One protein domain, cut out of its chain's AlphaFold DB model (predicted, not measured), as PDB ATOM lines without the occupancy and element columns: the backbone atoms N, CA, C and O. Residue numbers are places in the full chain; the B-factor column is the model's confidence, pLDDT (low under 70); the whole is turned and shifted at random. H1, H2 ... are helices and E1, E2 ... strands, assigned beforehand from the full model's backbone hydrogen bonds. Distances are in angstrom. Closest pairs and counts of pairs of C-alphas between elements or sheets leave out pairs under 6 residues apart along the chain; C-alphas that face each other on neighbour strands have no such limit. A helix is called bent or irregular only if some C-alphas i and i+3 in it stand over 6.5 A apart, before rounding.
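Overview. This is residues 3 to 98 of the 98 residues of an uncharacterized protein of Planctomycetes bacterium RBG_13_60_9 (UniProt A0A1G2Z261). A strongly twisted, curved sheet of four strands has the long helix H1 over one face, along E2 and E3; H2 packs on H1 at a steep angle, beside the strands on that same face, and the other face is bare. The 96 printed residues run E1, H1, E2, E3, H2, E4, mixed in class; the sheet's order is E2, E3, E1, E4, antiparallel throughout. The whole is compact, radius of gyration of the C-alphas 12.4 A, spanning 35 by 24 by 21 A.

Along the chain. E1, residues 3 to 8, begins at C-alpha 3 (220.331, 275.293, 190.746) and is 16.4 A long. H1, residues 17 to 33, is 22.7 A long and irregular: C-alphas 19 and 22 are 8.0 A apart. E2, residues 44 to 52, and E3, residues 56 to 63, are 19.5 A and 20.2 A. H2, residues 69 to 79, is 16.2 A. E4, residues 95 to 97, is 6.1 A and ends at C-alpha 97 (229.349, 272.024, 188.978).

Arrangement. E2 and E3 form a hairpin, N 48 to O 60 at 2.9 A. E3 and E1 have N 6 to O 57 at 2.8 A; E1 and E4, N 96 to O 7 at 2.8 A. H1 and H2 make two layers with the sheet, helices on one face. H1's height over it is 8.7 A; Thr 18 and Val 52 of E2 have the closest C-alphas, 5.7 A. H2 lies over none of the strands. H1 and H2 touch, closest C-alphas Val 27 and Val 72, 6.4 A, at a steep tilt of 63 degrees, opposite ways. E1, H1, E2 and E3, H2, E4 are split strand-helix-strand units, another strand between their two, with right-handed crossovers. O i to N i+4 pairs within hydrogen-bond range are 11 of 13 in H1, 6 of 7 in H2.

Size, cuts and confidence. The C-alphas of Arg 13 and Arg 39 are farthest apart, 36.5 A. The printed part has no cut; the link H2 to E4 is long. Residues 11, 13 to 14, 35 to 40 and 89 have pLDDT under 70.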
ATOM      1  N   ARG A   3     219.401 274.436 190.007       95.62
ATOM      2  CA  ARG A   3     220.331 275.293 190.746       95.62
ATOM      3  C   ARG A   3     221.699 274.641 190.735       95.62
ATOM      4  O   ARG A   3     221.782 273.460 191.049       95.62
ATOM      5  N   TYR A   4     222.724 275.421 190.425       96.75
ATOM      6  CA  TYR A   4     224.104 274.978 190.497       96.75
ATOM      7  C   TYR A   4     224.907 275.811 191.481       96.75
ATOM      8  O   TYR A   4     224.738 277.030 191.573       96.75
ATOM      9  N   THR A   5     225.820 275.132 192.165       95.69
ATOM     10  CA  THR A   5     226.963 275.733 192.848       95.69
ATOM     11  C   THR A   5     228.222 275.389 192.063       95.69
ATOM     12  O   THR A   5     228.595 274.222 191.947       95.69
ATOM     13  N   LEU A   6     228.892 276.402 191.525       93.88
ATOM     14  CA  LEU A   6     230.179 276.270 190.855       93.88
ATOM     15  C   LEU A   6     231.256 276.549 191.892       93.88
ATOM     16  O   LEU A   6     231.420 277.688 192.327       93.88
ATOM     17  N   ARG A   7     231.990 275.515 192.290       90.12
ATOM     18  CA  ARG A   7     233.150 275.661 193.175       90.12
ATOM     19  C   ARG A   7     234.420 275.635 192.359       90.12
ATOM     20  O   ARG A   7     234.552 274.780 191.484       90.12
ATOM     21  N   LEU A   8     235.352 276.528 192.654       86.38
ATOM     22  CA  LEU A   8     236.673 276.449 192.046       86.38
ATOM     23  C   LEU A   8     237.371 275.143 192.417       86.38
ATOM     24  O   LEU A   8     237.242 274.639 193.533       86.38
ATOM     25  N   VAL A   9     238.116 274.602 191.457       83.19
ATOM     26  CA  VAL A   9     238.962 273.426 191.681       83.19
ATOM     27  C   VAL A   9     240.331 273.826 192.250       83.19
ATOM     28  O   VAL A   9     240.942 273.030 192.964       83.19
ATOM     29  N   SER A  10     240.805 275.052 191.980       74.56
ATOM     30  CA  SER A  10     242.073 275.558 192.529       74.56
ATOM     31  C   SER A  10     242.071 275.575 194.061       74.56
ATOM     32  O   SER A  10     241.064 275.876 194.698       74.56
ATOM     33  N   LYS A  11     243.229 275.252 194.652       64.25
ATOM     34  CA  LYS A  11     243.455 275.203 196.106       64.25
ATOM     35  C   LYS A  11     243.964 276.527 196.688       64.25
ATOM     36  O   LYS A  11     244.321 276.554 197.869       64.25
ATOM     37  N   ASP A  12     244.047 277.590 195.890       70.56
ATOM     38  CA  ASP A  12     244.519 278.883 196.380       70.56
ATOM     39  C   ASP A  12     243.539 279.469 197.414       70.56
ATOM     40  O   ASP A  12     242.368 279.711 197.126       70.56
ATOM     41  N   ARG A  13     244.031 279.674 198.642       61.91
ATOM     42  CA  ARG A  13     243.257 280.198 199.778       61.91
ATOM     43  C   ARG A  13     243.117 281.722 199.755       61.91
ATOM     44  O   ARG A  13     242.292 282.255 200.496       61.91
ATOM     45  N   GLY A  14     243.915 282.423 198.948       69.31
ATOM     46  CA  GLY A  14     243.865 283.880 198.812       69.31
ATOM     47  C   GLY A  14     242.732 284.366 197.913       69.31
ATOM     48  O   GLY A  14     242.327 285.524 198.017       69.31
ATOM     49  N   LEU A  15     242.184 283.480 197.082       73.88
ATOM     50  CA  LEU A  15     241.261 283.845 196.024       73.88
ATOM     51  C   LEU A  15     239.938 284.432 196.550       73.88
ATOM     52  O   LEU A  15     239.360 283.982 197.546       73.88
ATOM     53  N   ASP A  16     239.480 285.460 195.838       85.50
ATOM     54  CA  ASP A  16     238.210 286.134 196.044       85.50
ATOM     55  C   ASP A  16     237.523 286.423 194.699       85.50
ATOM     56  O   ASP A  16     237.787 287.432 194.041       85.50
ATOM     57  N   LEU A  17     236.614 285.533 194.288       87.75
ATOM     58  CA  LEU A  17     235.826 285.686 193.059       87.75
ATOM     59  C   LEU A  17     234.969 286.954 193.056       87.75
ATOM     60  O   LEU A  17     234.562 287.395 191.982       87.75
ATOM     61  N   THR A  18     234.686 287.566 194.212       90.38
ATOM     62  CA  THR A  18     233.887 288.798 194.250       90.38
ATOM     63  C   THR A  18     234.581 289.940 193.502       90.38
ATOM     64  O   THR A  18     233.901 290.760 192.885       90.38
ATOM     65  N   GLN A  19     235.917 289.922 193.432       89.88
ATOM     66  CA  GLN A  19     236.716 290.860 192.635       89.88
ATOM     67  C   GLN A  19     236.499 290.686 191.123       89.88
ATOM     68  O   GLN A  19     236.717 291.613 190.349       89.88
ATOM     69  N   LYS A  20     236.030 289.505 190.702       89.38
ATOM     70  CA  LYS A  20     235.736 289.124 189.315       89.38
ATOM     71  C   LYS A  20     234.236 289.054 189.031       89.38
ATOM     72  O   LYS A  20     233.828 288.492 188.020       89.38
ATOM     73  N   ARG A  21     233.391 289.630 189.898       92.62
ATOM     74  CA  ARG A  21     231.926 289.543 189.772       92.62
ATOM     75  C   ARG A  21     231.417 290.002 188.405       92.62
ATOM     76  O   ARG A  21     230.646 289.270 187.797       92.62
ATOM     77  N   ARG A  22     231.865 291.170 187.929       92.31
ATOM     78  CA  ARG A  22     231.452 291.708 186.620       92.31
ATOM     79  C   ARG A  22     231.855 290.771 185.481       92.31
ATOM     80  O   ARG A  22     230.997 290.370 184.712       92.31
ATOM     81  N   ASP A  23     233.113 290.329 185.470       91.88
ATOM     82  CA  ASP A  23     233.619 289.369 184.482       91.88
ATOM     83  C   ASP A  23     232.781 288.074 184.467       91.88
ATOM     84  O   ASP A  23     232.429 287.556 183.411       91.88
ATOM     85  N   ILE A  24     232.410 287.555 185.641       93.00
ATOM     86  CA  ILE A  24     231.574 286.352 185.770       93.00
ATOM     87  C   ILE A  24     230.166 286.587 185.213       93.00
ATOM     88  O   ILE A  24     229.663 285.756 184.455       93.00
ATOM     89  N   GLU A  25     229.521 287.695 185.581       93.06
ATOM     90  CA  GLU A  25     228.190 288.064 185.083       93.06
ATOM     91  C   GLU A  25     228.191 288.211 183.553       93.06
ATOM     92  O   GLU A  25     227.332 287.626 182.879       93.06
ATOM     93  N   ASP A  26     229.209 288.882 183.013       91.69
ATOM     94  CA  ASP A  26     229.416 289.067 181.578       91.69
ATOM     95  C   ASP A  26     229.625 287.731 180.862       91.69
ATOM     96  O   ASP A  26     229.090 287.526 179.773       91.69
ATOM     97  N   VAL A  27     230.327 286.767 181.469       92.00
ATOM     98  CA  VAL A  27     230.503 285.425 180.891       92.00
ATOM     99  C   VAL A  27     229.183 284.663 180.803       92.00
ATOM    100  O   VAL A  27     228.907 284.045 179.770       92.00
ATOM    101  N   PHE A  28     228.327 284.714 181.828       92.38
ATOM    102  CA  PHE A  28     227.003 284.087 181.735       92.38
ATOM    103  C   PHE A  28     226.140 284.748 180.655       92.38
ATOM    104  O   PHE A  28     225.473 284.043 179.889       92.38
ATOM    105  N   GLN A  29     226.202 286.075 180.535       90.50
ATOM    106  CA  GLN A  29     225.516 286.808 179.471       90.50
ATOM    107  C   GLN A  29     226.064 286.435 178.089       90.50
ATOM    108  O   GLN A  29     225.300 286.174 177.160       90.50
ATOM    109  N   HIS A  30     227.385 286.339 177.961       89.44
ATOM    110  CA  HIS A  30     228.079 285.953 176.741       89.44
ATOM    111  C   HIS A  30     227.657 284.555 176.285       89.44
ATOM    112  O   HIS A  30     227.275 284.370 175.130       89.44
ATOM    113  N   ILE A  31     227.649 283.573 177.188       88.75
ATOM    114  CA  ILE A  31     227.202 282.207 176.886       88.75
ATOM    115  C   ILE A  31     225.725 282.199 176.485       88.75
ATOM    116  O   ILE A  31     225.350 281.557 175.502       88.75
ATOM    117  N   HIS A  32     224.878 282.943 177.195       86.94
ATOM    118  CA  HIS A  32     223.462 283.030 176.857       86.94
ATOM    119  C   HIS A  32     223.218 283.644 175.472       86.94
ATOM    120  O   HIS A  32     222.341 283.178 174.747       86.94
ATOM    121  N   ASN A  33     224.030 284.621 175.066       85.06
ATOM    122  CA  ASN A  33     223.895 285.318 173.786       85.06
ATOM    123  C   ASN A  33     224.671 284.663 172.627       85.06
ATOM    124  O   ASN A  33     224.513 285.079 171.484       85.06
ATOM    125  N   GLY A  34     225.473 283.620 172.879       72.19
ATOM    126  CA  GLY A  34     226.210 282.902 171.825       72.19
ATOM    127  C   GLY A  34     227.636 283.350 171.558       72.19
ATOM    128  O   GLY A  34     228.251 282.987 170.551       72.19
ATOM    129  N   GLY A  35     228.166 284.133 172.479       68.75
ATOM    130  CA  GLY A  35     229.538 284.575 172.506       68.75
ATOM    131  C   GLY A  35     230.035 285.332 171.277       68.75
ATOM    132  O   GLY A  35     229.259 285.983 170.584       68.75
ATOM    133  N   ARG A  36     231.347 285.249 170.992       59.81
ATOM    134  CA  ARG A  36     232.005 285.971 169.873       59.81
ATOM    135  C   ARG A  36     231.467 285.614 168.482       59.81
ATOM    136  O   ARG A  36     231.599 286.411 167.564       59.81
ATOM    137  N   THR A  37     230.882 284.427 168.313       66.06
ATOM    138  CA  THR A  37     230.331 283.980 167.018       66.06
ATOM    139  C   THR A  37     228.854 284.339 166.835       66.06
ATOM    140  O   THR A  37     228.299 284.096 165.765       66.06
ATOM    141  N   GLY A  38     228.196 284.854 167.883       62.12
ATOM    142  CA  GLY A  38     226.756 285.131 167.906       62.12
ATOM    143  C   GLY A  38     225.864 283.882 167.885       62.12
ATOM    144  O   GLY A  38     224.639 283.993 167.903       62.12
ATOM    145  N   ARG A  39     226.437 282.669 167.850       64.75
ATOM    146  CA  ARG A  39     225.666 281.420 167.875       64.75
ATOM    147  C   ARG A  39     225.375 281.019 169.309       64.75
ATOM    148  O   ARG A  39     226.219 280.438 169.986       64.75
ATOM    149  N   ARG A  40     224.153 281.313 169.755       69.31
ATOM    150  CA  ARG A  40     223.647 280.933 171.078       69.31
ATOM    151  C   ARG A  40     223.913 279.460 171.382       69.31
ATOM    152  O   ARG A  40     223.616 278.589 170.559       69.31
ATOM    153  N   PHE A  41     224.398 279.178 172.593       78.88
ATOM    154  CA  PHE A  41     224.394 277.822 173.126       78.88
ATOM    155  C   PHE A  41     222.937 277.380 173.271       78.88
ATOM    156  O   PHE A  41     222.282 277.695 174.260       78.88
ATOM    157  N   ARG A  42     222.410 276.659 172.269       80.69
ATOM    158  CA  ARG A  42     221.022 276.146 172.257       80.69
ATOM    159  C   ARG A  42     220.701 275.288 173.483       80.69
ATOM    160  O   ARG A  42     219.541 275.111 173.828       80.69
ATOM    161  N   SER A  43     221.740 274.760 174.125       86.12
ATOM    162  CA  SER A  43     221.667 274.020 175.375       86.12
ATOM    163  C   SER A  43     221.287 274.875 176.585       86.12
ATOM    164  O   SER A  43     220.759 274.311 177.534       86.12
ATOM    165  N   LEU A  44     221.529 276.195 176.567       89.50
ATOM    166  CA  LEU A  44     221.180 277.134 177.638       89.50
ATOM    167  C   LEU A  44     219.976 278.000 177.232       89.50
ATOM    168  O   LEU A  44     220.088 278.991 176.501       89.50
ATOM    169  N   ASP A  45     218.810 277.649 177.762       89.50
ATOM    170  CA  ASP A  45     217.548 278.346 177.513       89.50
ATOM    171  C   ASP A  45     217.393 279.608 178.382       89.50
ATOM    172  O   ASP A  45     216.943 280.652 177.914       89.50
ATOM    173  N   LYS A  46     217.822 279.567 179.645       91.44
ATOM    174  CA  LYS A  46     217.758 280.734 180.538       91.44
ATOM    175  C   LYS A  46     218.754 280.604 181.676       91.44
ATOM    176  O   LYS A  46     218.988 279.498 182.150       91.44
ATOM    177  N   TYR A  47     219.262 281.723 182.179       93.12
ATOM    178  CA  TYR A  47     219.960 281.779 183.462       93.12
ATOM    179  C   TYR A  47     219.426 282.947 184.302       93.12
ATOM    180  O   TYR A  47     218.870 283.904 183.759       93.12
ATOM    181  N   ARG A  48     219.524 282.850 185.630       93.69
ATOM    182  CA  ARG A  48     219.203 283.939 186.566       93.69
ATOM    183  C   ARG A  48     219.876 283.725 187.920       93.69
ATOM    184  O   ARG A  48     220.378 282.639 188.199       93.69
ATOM    185  N   ARG A  49     219.798 284.749 188.779       90.44
ATOM    186  CA  ARG A  49     220.302 284.725 190.165       90.44
ATOM    187  C   ARG A  49     221.779 284.312 190.238       90.44
ATOM    188  O   ARG A  49     222.138 283.473 191.056       90.44
ATOM    189  N   VAL A  50     222.608 284.885 189.362       93.81
ATOM    190  CA  VAL A  50     224.065 284.727 189.451       93.81
ATOM    191  C   VAL A  50     224.518 285.429 190.723       93.81
ATOM    192  O   VAL A  50     224.356 286.639 190.852       93.81
ATOM    193  N   CYS A  51     225.020 284.663 191.683       94.50
ATOM    194  CA  CYS A  51     225.464 285.173 192.971       94.50
ATOM    195  C   CYS A  51     226.916 284.756 193.176       94.50
ATOM    196  O   CYS A  51     227.214 283.565 193.262       94.50
ATOM    197  N   VAL A  52     227.816 285.737 193.210       94.00
ATOM    198  CA  VAL A  52     229.260 285.510 193.336       94.00
ATOM    199  C   VAL A  52     229.681 285.733 194.783       94.00
ATOM    200  O   VAL A  52     229.611 286.862 195.285       94.00
ATOM    201  N   GLU A  53     230.113 284.651 195.423       91.88
ATOM    202  CA  GLU A  53     230.772 284.627 196.730       91.88
ATOM    203  C   GLU A  53     232.276 284.423 196.552       91.88
ATOM    204  O   GLU A  53     232.745 284.182 195.448       91.88
ATOM    205  N   ARG A  54     233.043 284.503 197.641       87.94
ATOM    206  CA  ARG A  54     234.510 284.471 197.612       87.94
ATOM    207  C   ARG A  54     235.098 283.261 196.866       87.94
ATOM    208  O   ARG A  54     236.032 283.428 196.093       87.94
ATOM    209  N   ASP A  55     234.567 282.060 197.081       85.81
ATOM    210  CA  ASP A  55     235.121 280.790 196.573       85.81
ATOM    211  C   ASP A  55     234.189 280.049 195.594       85.81
ATOM    212  O   ASP A  55     234.523 278.965 195.097       85.81
ATOM    213  N   ARG A  56     232.997 280.595 195.335       90.62
ATOM    214  CA  ARG A  56     231.937 279.909 194.589       90.62
ATOM    215  C   ARG A  56     230.976 280.859 193.892       90.62
ATOM    216  O   ARG A  56     230.828 282.022 194.260       90.62
ATOM    217  N   ILE A  57     230.260 280.310 192.918       94.56
ATOM    218  CA  ILE A  57     229.185 280.995 192.200       94.56
ATOM    219  C   ILE A  57     227.910 280.167 192.333       94.56
ATOM    220  O   ILE A  57     227.928 278.959 192.096       94.56
ATOM    221  N   TYR A  58     226.798 280.813 192.659       96.06
ATOM    222  CA  TYR A  58     225.469 280.220 192.563       96.06
ATOM    223  C   TYR A  58     224.784 280.715 191.303       96.06
ATOM    224  O   TYR A  58     224.858 281.899 190.981       96.06
ATOM    225  N   VAL A  59     224.098 279.824 190.595       96.44
ATOM    226  CA  VAL A  59     223.319 280.195 189.413       96.44
ATOM    227  C   VAL A  59     222.114 279.274 189.253       96.44
ATOM    228  O   VAL A  59     222.193 278.071 189.497       96.44
ATOM    229  N   GLU A  60     220.978 279.831 188.836       96.38
ATOM    230  CA  GLU A  60     219.828 279.046 188.390       96.38
ATOM    231  C   GLU A  60     219.784 279.019 186.864       96.38
ATOM    232  O   GLU A  60     219.815 280.076 186.231       96.38
ATOM    233  N   VAL A  61     219.649 277.833 186.271       95.12
ATOM    234  CA  VAL A  61     219.613 277.668 184.812       95.12
ATOM    235  C   VAL A  61     218.434 276.818 184.341       95.12
ATOM    236  O   VAL A  61     217.941 275.927 185.035       95.12
ATOM    237  N   SER A  62     217.950 277.119 183.143       95.00
ATOM    238  CA  SER A  62     217.097 276.258 182.326       95.00
ATOM    239  C   SER A  62     217.963 275.771 181.172       95.00
ATOM    240  O   SER A  62     218.451 276.589 180.392       95.00
ATOM    241  N   GLU A  63     218.215 274.469 181.101       93.50
ATOM    242  CA  GLU A  63     219.129 273.890 180.120       93.50
ATOM    243  C   GLU A  63     218.631 272.531 179.630       93.50
ATOM    244  O   GLU A  63     218.005 271.784 180.382       93.50
ATOM    245  N   SER A  64     218.927 272.206 178.372       92.44
ATOM    246  CA  SER A  64     218.670 270.884 177.788       92.44
ATOM    247  C   SER A  64     219.900 269.973 177.835       92.44
ATOM    248  O   SER A  64     219.773 268.757 177.724       92.44
ATOM    249  N   SER A  65     221.099 270.539 178.015       91.38
ATOM    250  CA  SER A  65     222.336 269.786 178.247       91.38
ATOM    251  C   SER A  65     223.422 270.650 178.896       91.38
ATOM    252  O   SER A  65     223.364 271.877 178.865       91.38
ATOM    253  N   LYS A  66     224.451 269.991 179.436       92.25
ATOM    254  CA  LYS A  66     225.583 270.613 180.150       92.25
ATOM    255  C   LYS A  66     226.772 270.967 179.246       92.25
ATOM    256  O   LYS A  66     227.852 271.277 179.738       92.25
ATOM    257  N   SER A  67     226.614 270.901 177.923       89.44
ATOM    258  CA  SER A  67     227.714 271.088 176.957       89.44
ATOM    259  C   SER A  67     228.378 272.468 177.035       89.44
ATOM    260  O   SER A  67     229.541 272.612 176.671       89.44
ATOM    261  N   TRP A  68     227.660 273.470 177.545       90.06
ATOM    262  CA  TRP A  68     228.149 274.834 177.726       90.06
ATOM    263  C   TRP A  68     228.918 275.045 179.044       90.06
ATOM    264  O   TRP A  68     229.660 276.016 179.157       90.06
ATOM    265  N   HIS A  69     228.792 274.145 180.032       92.88
ATOM    266  CA  HIS A  69     229.412 274.294 181.363       92.88
ATOM    267  C   HIS A  69     230.928 274.530 181.311       92.88
ATOM    268  O   HIS A  69     231.403 275.432 182.007       92.88
ATOM    269  N   PRO A  70     231.711 273.803 180.484       90.31
ATOM    270  CA  PRO A  70     233.149 274.035 180.389       90.31
ATOM    271  C   PRO A  70     233.500 275.456 179.945       90.31
ATOM    272  O   PRO A  70     234.492 276.010 180.413       90.31
ATOM    273  N   PHE A  71     232.684 276.064 179.078       90.25
ATOM    274  CA  PHE A  71     232.975 277.360 178.465       90.25
ATOM    275  C   PHE A  71     232.994 278.505 179.475       90.25
ATOM    276  O   PHE A  71     233.733 279.460 179.259       90.25
ATOM    277  N   VAL A  72     232.279 278.385 180.601       91.62
ATOM    278  CA  VAL A  72     232.386 279.352 181.709       91.62
ATOM    279  C   VAL A  72     233.840 279.464 182.168       91.62
ATOM    280  O   VAL A  72     234.406 280.553 182.186       91.62
ATOM    281  N   GLY A  73     234.471 278.325 182.469       90.56
ATOM    282  CA  GLY A  73     235.874 278.289 182.875       90.56
ATOM    283  C   GLY A  73     236.830 278.699 181.755       90.56
ATOM    284  O   GLY A  73     237.795 279.416 182.002       90.56
ATOM    285  N   GLN A  74     236.544 278.296 180.510       89.62
ATOM    286  CA  GLN A  74     237.390 278.645 179.365       89.62
ATOM    287  C   GLN A  74     237.452 280.153 179.116       89.62
ATOM    288  O   GLN A  74     238.544 280.682 178.923       89.62
ATOM    289  N   ILE A  75     236.306 280.838 179.125       90.25
ATOM    290  CA  ILE A  75     236.256 282.279 178.863       90.25
ATOM    291  C   ILE A  75     236.908 283.034 180.019       90.25
ATOM    292  O   ILE A  75     237.781 283.859 179.781       90.25
ATOM    293  N   LEU A  76     236.590 282.689 181.270       89.94
ATOM    294  CA  LEU A  76     237.210 283.337 182.429       89.94
ATOM    295  C   LEU A  76     238.740 283.179 182.428       89.94
ATOM    296  O   LEU A  76     239.473 284.140 182.668       89.94
ATOM    297  N   ALA A  77     239.241 281.982 182.116       89.69
ATOM    298  CA  ALA A  77     240.676 281.727 182.056       89.69
ATOM    299  C   ALA A  77     241.378 282.505 180.934       89.69
ATOM    300  O   ALA A  77     242.467 283.034 181.151       89.69
ATOM    301  N   ASN A  78     240.777 282.555 179.743       88.00
ATOM    302  CA  ASN A  78     241.418 283.104 178.548       88.00
ATOM    303  C   ASN A  78     241.234 284.617 178.404       88.00
ATOM    304  O   ASN A  78     242.171 285.293 177.986       88.00
ATOM    305  N   ASP A  79     240.062 285.129 178.772       87.50
ATOM    306  CA  ASP A  79     239.647 286.501 178.479       87.50
ATOM    307  C   ASP A  79     239.581 287.380 179.744       87.50
ATOM    308  O   ASP A  79     239.681 288.599 179.637       87.50
ATOM    309  N   CYS A  80     239.486 286.793 180.947       85.62
ATOM    310  CA  CYS A  80     239.362 287.538 182.215       85.62
ATOM    311  C   CYS A  80     240.590 287.400 183.139       85.62
ATOM    312  O   CYS A  80     240.554 287.795 184.310       85.62
ATOM    313  N   GLY A  81     241.685 286.828 182.626       84.06
ATOM    314  CA  GLY A  81     242.949 286.671 183.353       84.06
ATOM    315  C   GLY A  81     242.918 285.616 184.463       84.06
ATOM    316  O   GLY A  81     243.803 285.598 185.306       84.06
ATOM    317  N   MET A  82     241.926 284.721 184.481       86.38
ATOM    318  CA  MET A  82     241.735 283.753 185.571       86.38
ATOM    319  C   MET A  82     242.473 282.419 185.359       86.38
ATOM    320  O   MET A  82     242.185 281.425 186.027       86.38
ATOM    321  N   ARG A  83     243.417 282.351 184.412       84.69
ATOM    322  CA  ARG A  83     244.096 281.098 184.032       84.69
ATOM    323  C   ARG A  83     244.854 280.443 185.190       84.69
ATOM    324  O   ARG A  83     244.929 279.217 185.244       84.69
ATOM    325  N   GLU A  84     245.369 281.237 186.123       80.38
ATOM    326  CA  GLU A  84     246.053 280.764 187.335       80.38
ATOM    327  C   GLU A  84     245.153 279.932 188.269       80.38
ATOM    328  O   GLU A  84     245.648 279.101 189.026       80.38
ATOM    329  N   TYR A  85     243.828 280.062 188.156       78.75
ATOM    330  CA  TYR A  85     242.862 279.319 188.972       78.75
ATOM    331  C   TYR A  85     242.354 278.029 188.304       78.75
ATOM    332  O   TYR A  85     241.413 277.399 188.792       78.75
ATOM    333  N   CYS A  86     242.950 277.624 187.180       79.75
ATOM    334  CA  CYS A  86     242.611 276.382 186.487       79.75
ATOM    335  C   CYS A  86     243.334 275.170 187.093       79.75
ATOM    336  O   CYS A  86     244.522 275.236 187.402       79.75
ATOM    337  N   ASP A  87     242.656 274.021 187.152       77.81
ATOM    338  CA  ASP A  87     243.277 272.735 187.499       77.81
ATOM    339  C   ASP A  87     244.299 272.319 186.431       77.81
ATOM    340  O   ASP A  87     243.925 272.001 185.301       77.81
ATOM    341  N   GLY A  88     245.593 272.363 186.758       70.56
ATOM    342  CA  GLY A  88     246.658 271.890 185.869       70.56
ATOM    343  C   GLY A  88     246.657 272.545 184.481       70.56
ATOM    344  O   GLY A  88     246.963 271.878 183.496       70.56
ATOM    345  N   LYS A  89     246.283 273.833 184.387       67.94
ATOM    346  CA  LYS A  89     246.077 274.598 183.131       67.94
ATOM    347  C   LYS A  89     244.865 274.165 182.289       67.94
ATOM    348  O   LYS A  89     244.640 274.725 181.217       67.94
ATOM    349  N   ASN A  90     244.050 273.218 182.755       79.12
ATOM    350  CA  ASN A  90     242.828 272.824 182.068       79.12
ATOM    351  C   ASN A  90     241.672 273.774 182.409       79.12
ATOM    352  O   ASN A  90     240.939 273.593 183.381       79.12
ATOM    353  N   GLN A  91     241.477 274.773 181.554       79.69
ATOM    354  CA  GLN A  91     240.424 275.779 181.698       79.69
ATOM    355  C   GLN A  91     238.988 275.220 181.650       79.69
ATOM    356  O   GLN A  91     238.079 275.804 182.233       79.69
ATOM    357  N   ALA A  92     238.777 274.039 181.056       77.06
ATOM    358  CA  ALA A  92     237.483 273.351 181.102       77.06
ATOM    359  C   ALA A  92     237.158 272.763 182.490       77.06
ATOM    360  O   ALA A  92     236.006 272.425 182.757       77.06
ATOM    361  N   ARG A  93     238.158 272.638 183.374       82.56
ATOM    362  CA  ARG A  93     238.035 272.094 184.739       82.56
ATOM    363  C   ARG A  93     238.268 273.153 185.816       82.56
ATOM    364  O   ARG A  93     238.636 272.822 186.935       82.56
ATOM    365  N   MET A  94     238.043 274.427 185.495       87.56
ATOM    366  CA  MET A  94     238.127 275.511 186.479       87.56
ATOM    367  C   MET A  94     237.096 275.346 187.603       87.56
ATOM    368  O   MET A  94     237.422 275.560 188.770       87.56
ATOM    369  N   PHE A  95     235.872 274.925 187.264       90.75
ATOM    370  CA  PHE A  95     234.784 274.752 188.224       90.75
ATOM    371  C   PHE A  95     234.294 273.312 188.299       90.75
ATOM    372  O   PHE A  95     234.136 272.625 187.288       90.75
ATOM    373  N   LYS A  96     233.945 272.896 189.513       90.81
ATOM    374  CA  LYS A  96     233.082 271.751 189.774       90.81
ATOM    375  C   LYS A  96     231.639 272.241 189.879       90.81
ATOM    376  O   LYS A  96     231.323 273.019 190.775       90.81
ATOM    377  N   TRP A  97     230.787 271.757 188.982       92.94
ATOM    378  CA  TRP A  97     229.349 272.024 188.978       92.94
ATOM    379  C   TRP A  97     228.641 271.015 189.886       92.94
ATOM    380  O   TRP A  97     228.793 269.806 189.688       92.94
ATOM    381  N   GLN A  98     227.912 271.505 190.888       92.25
ATOM    382  CA  GLN A  98     227.165 270.700 191.862       92.25
ATOM    383  C   GLN A  98     225.713 271.140 191.943       92.25
ATOM    384  O   GLN A  98     225.491 272.372 191.919       92.25
TER     385      GLN A  98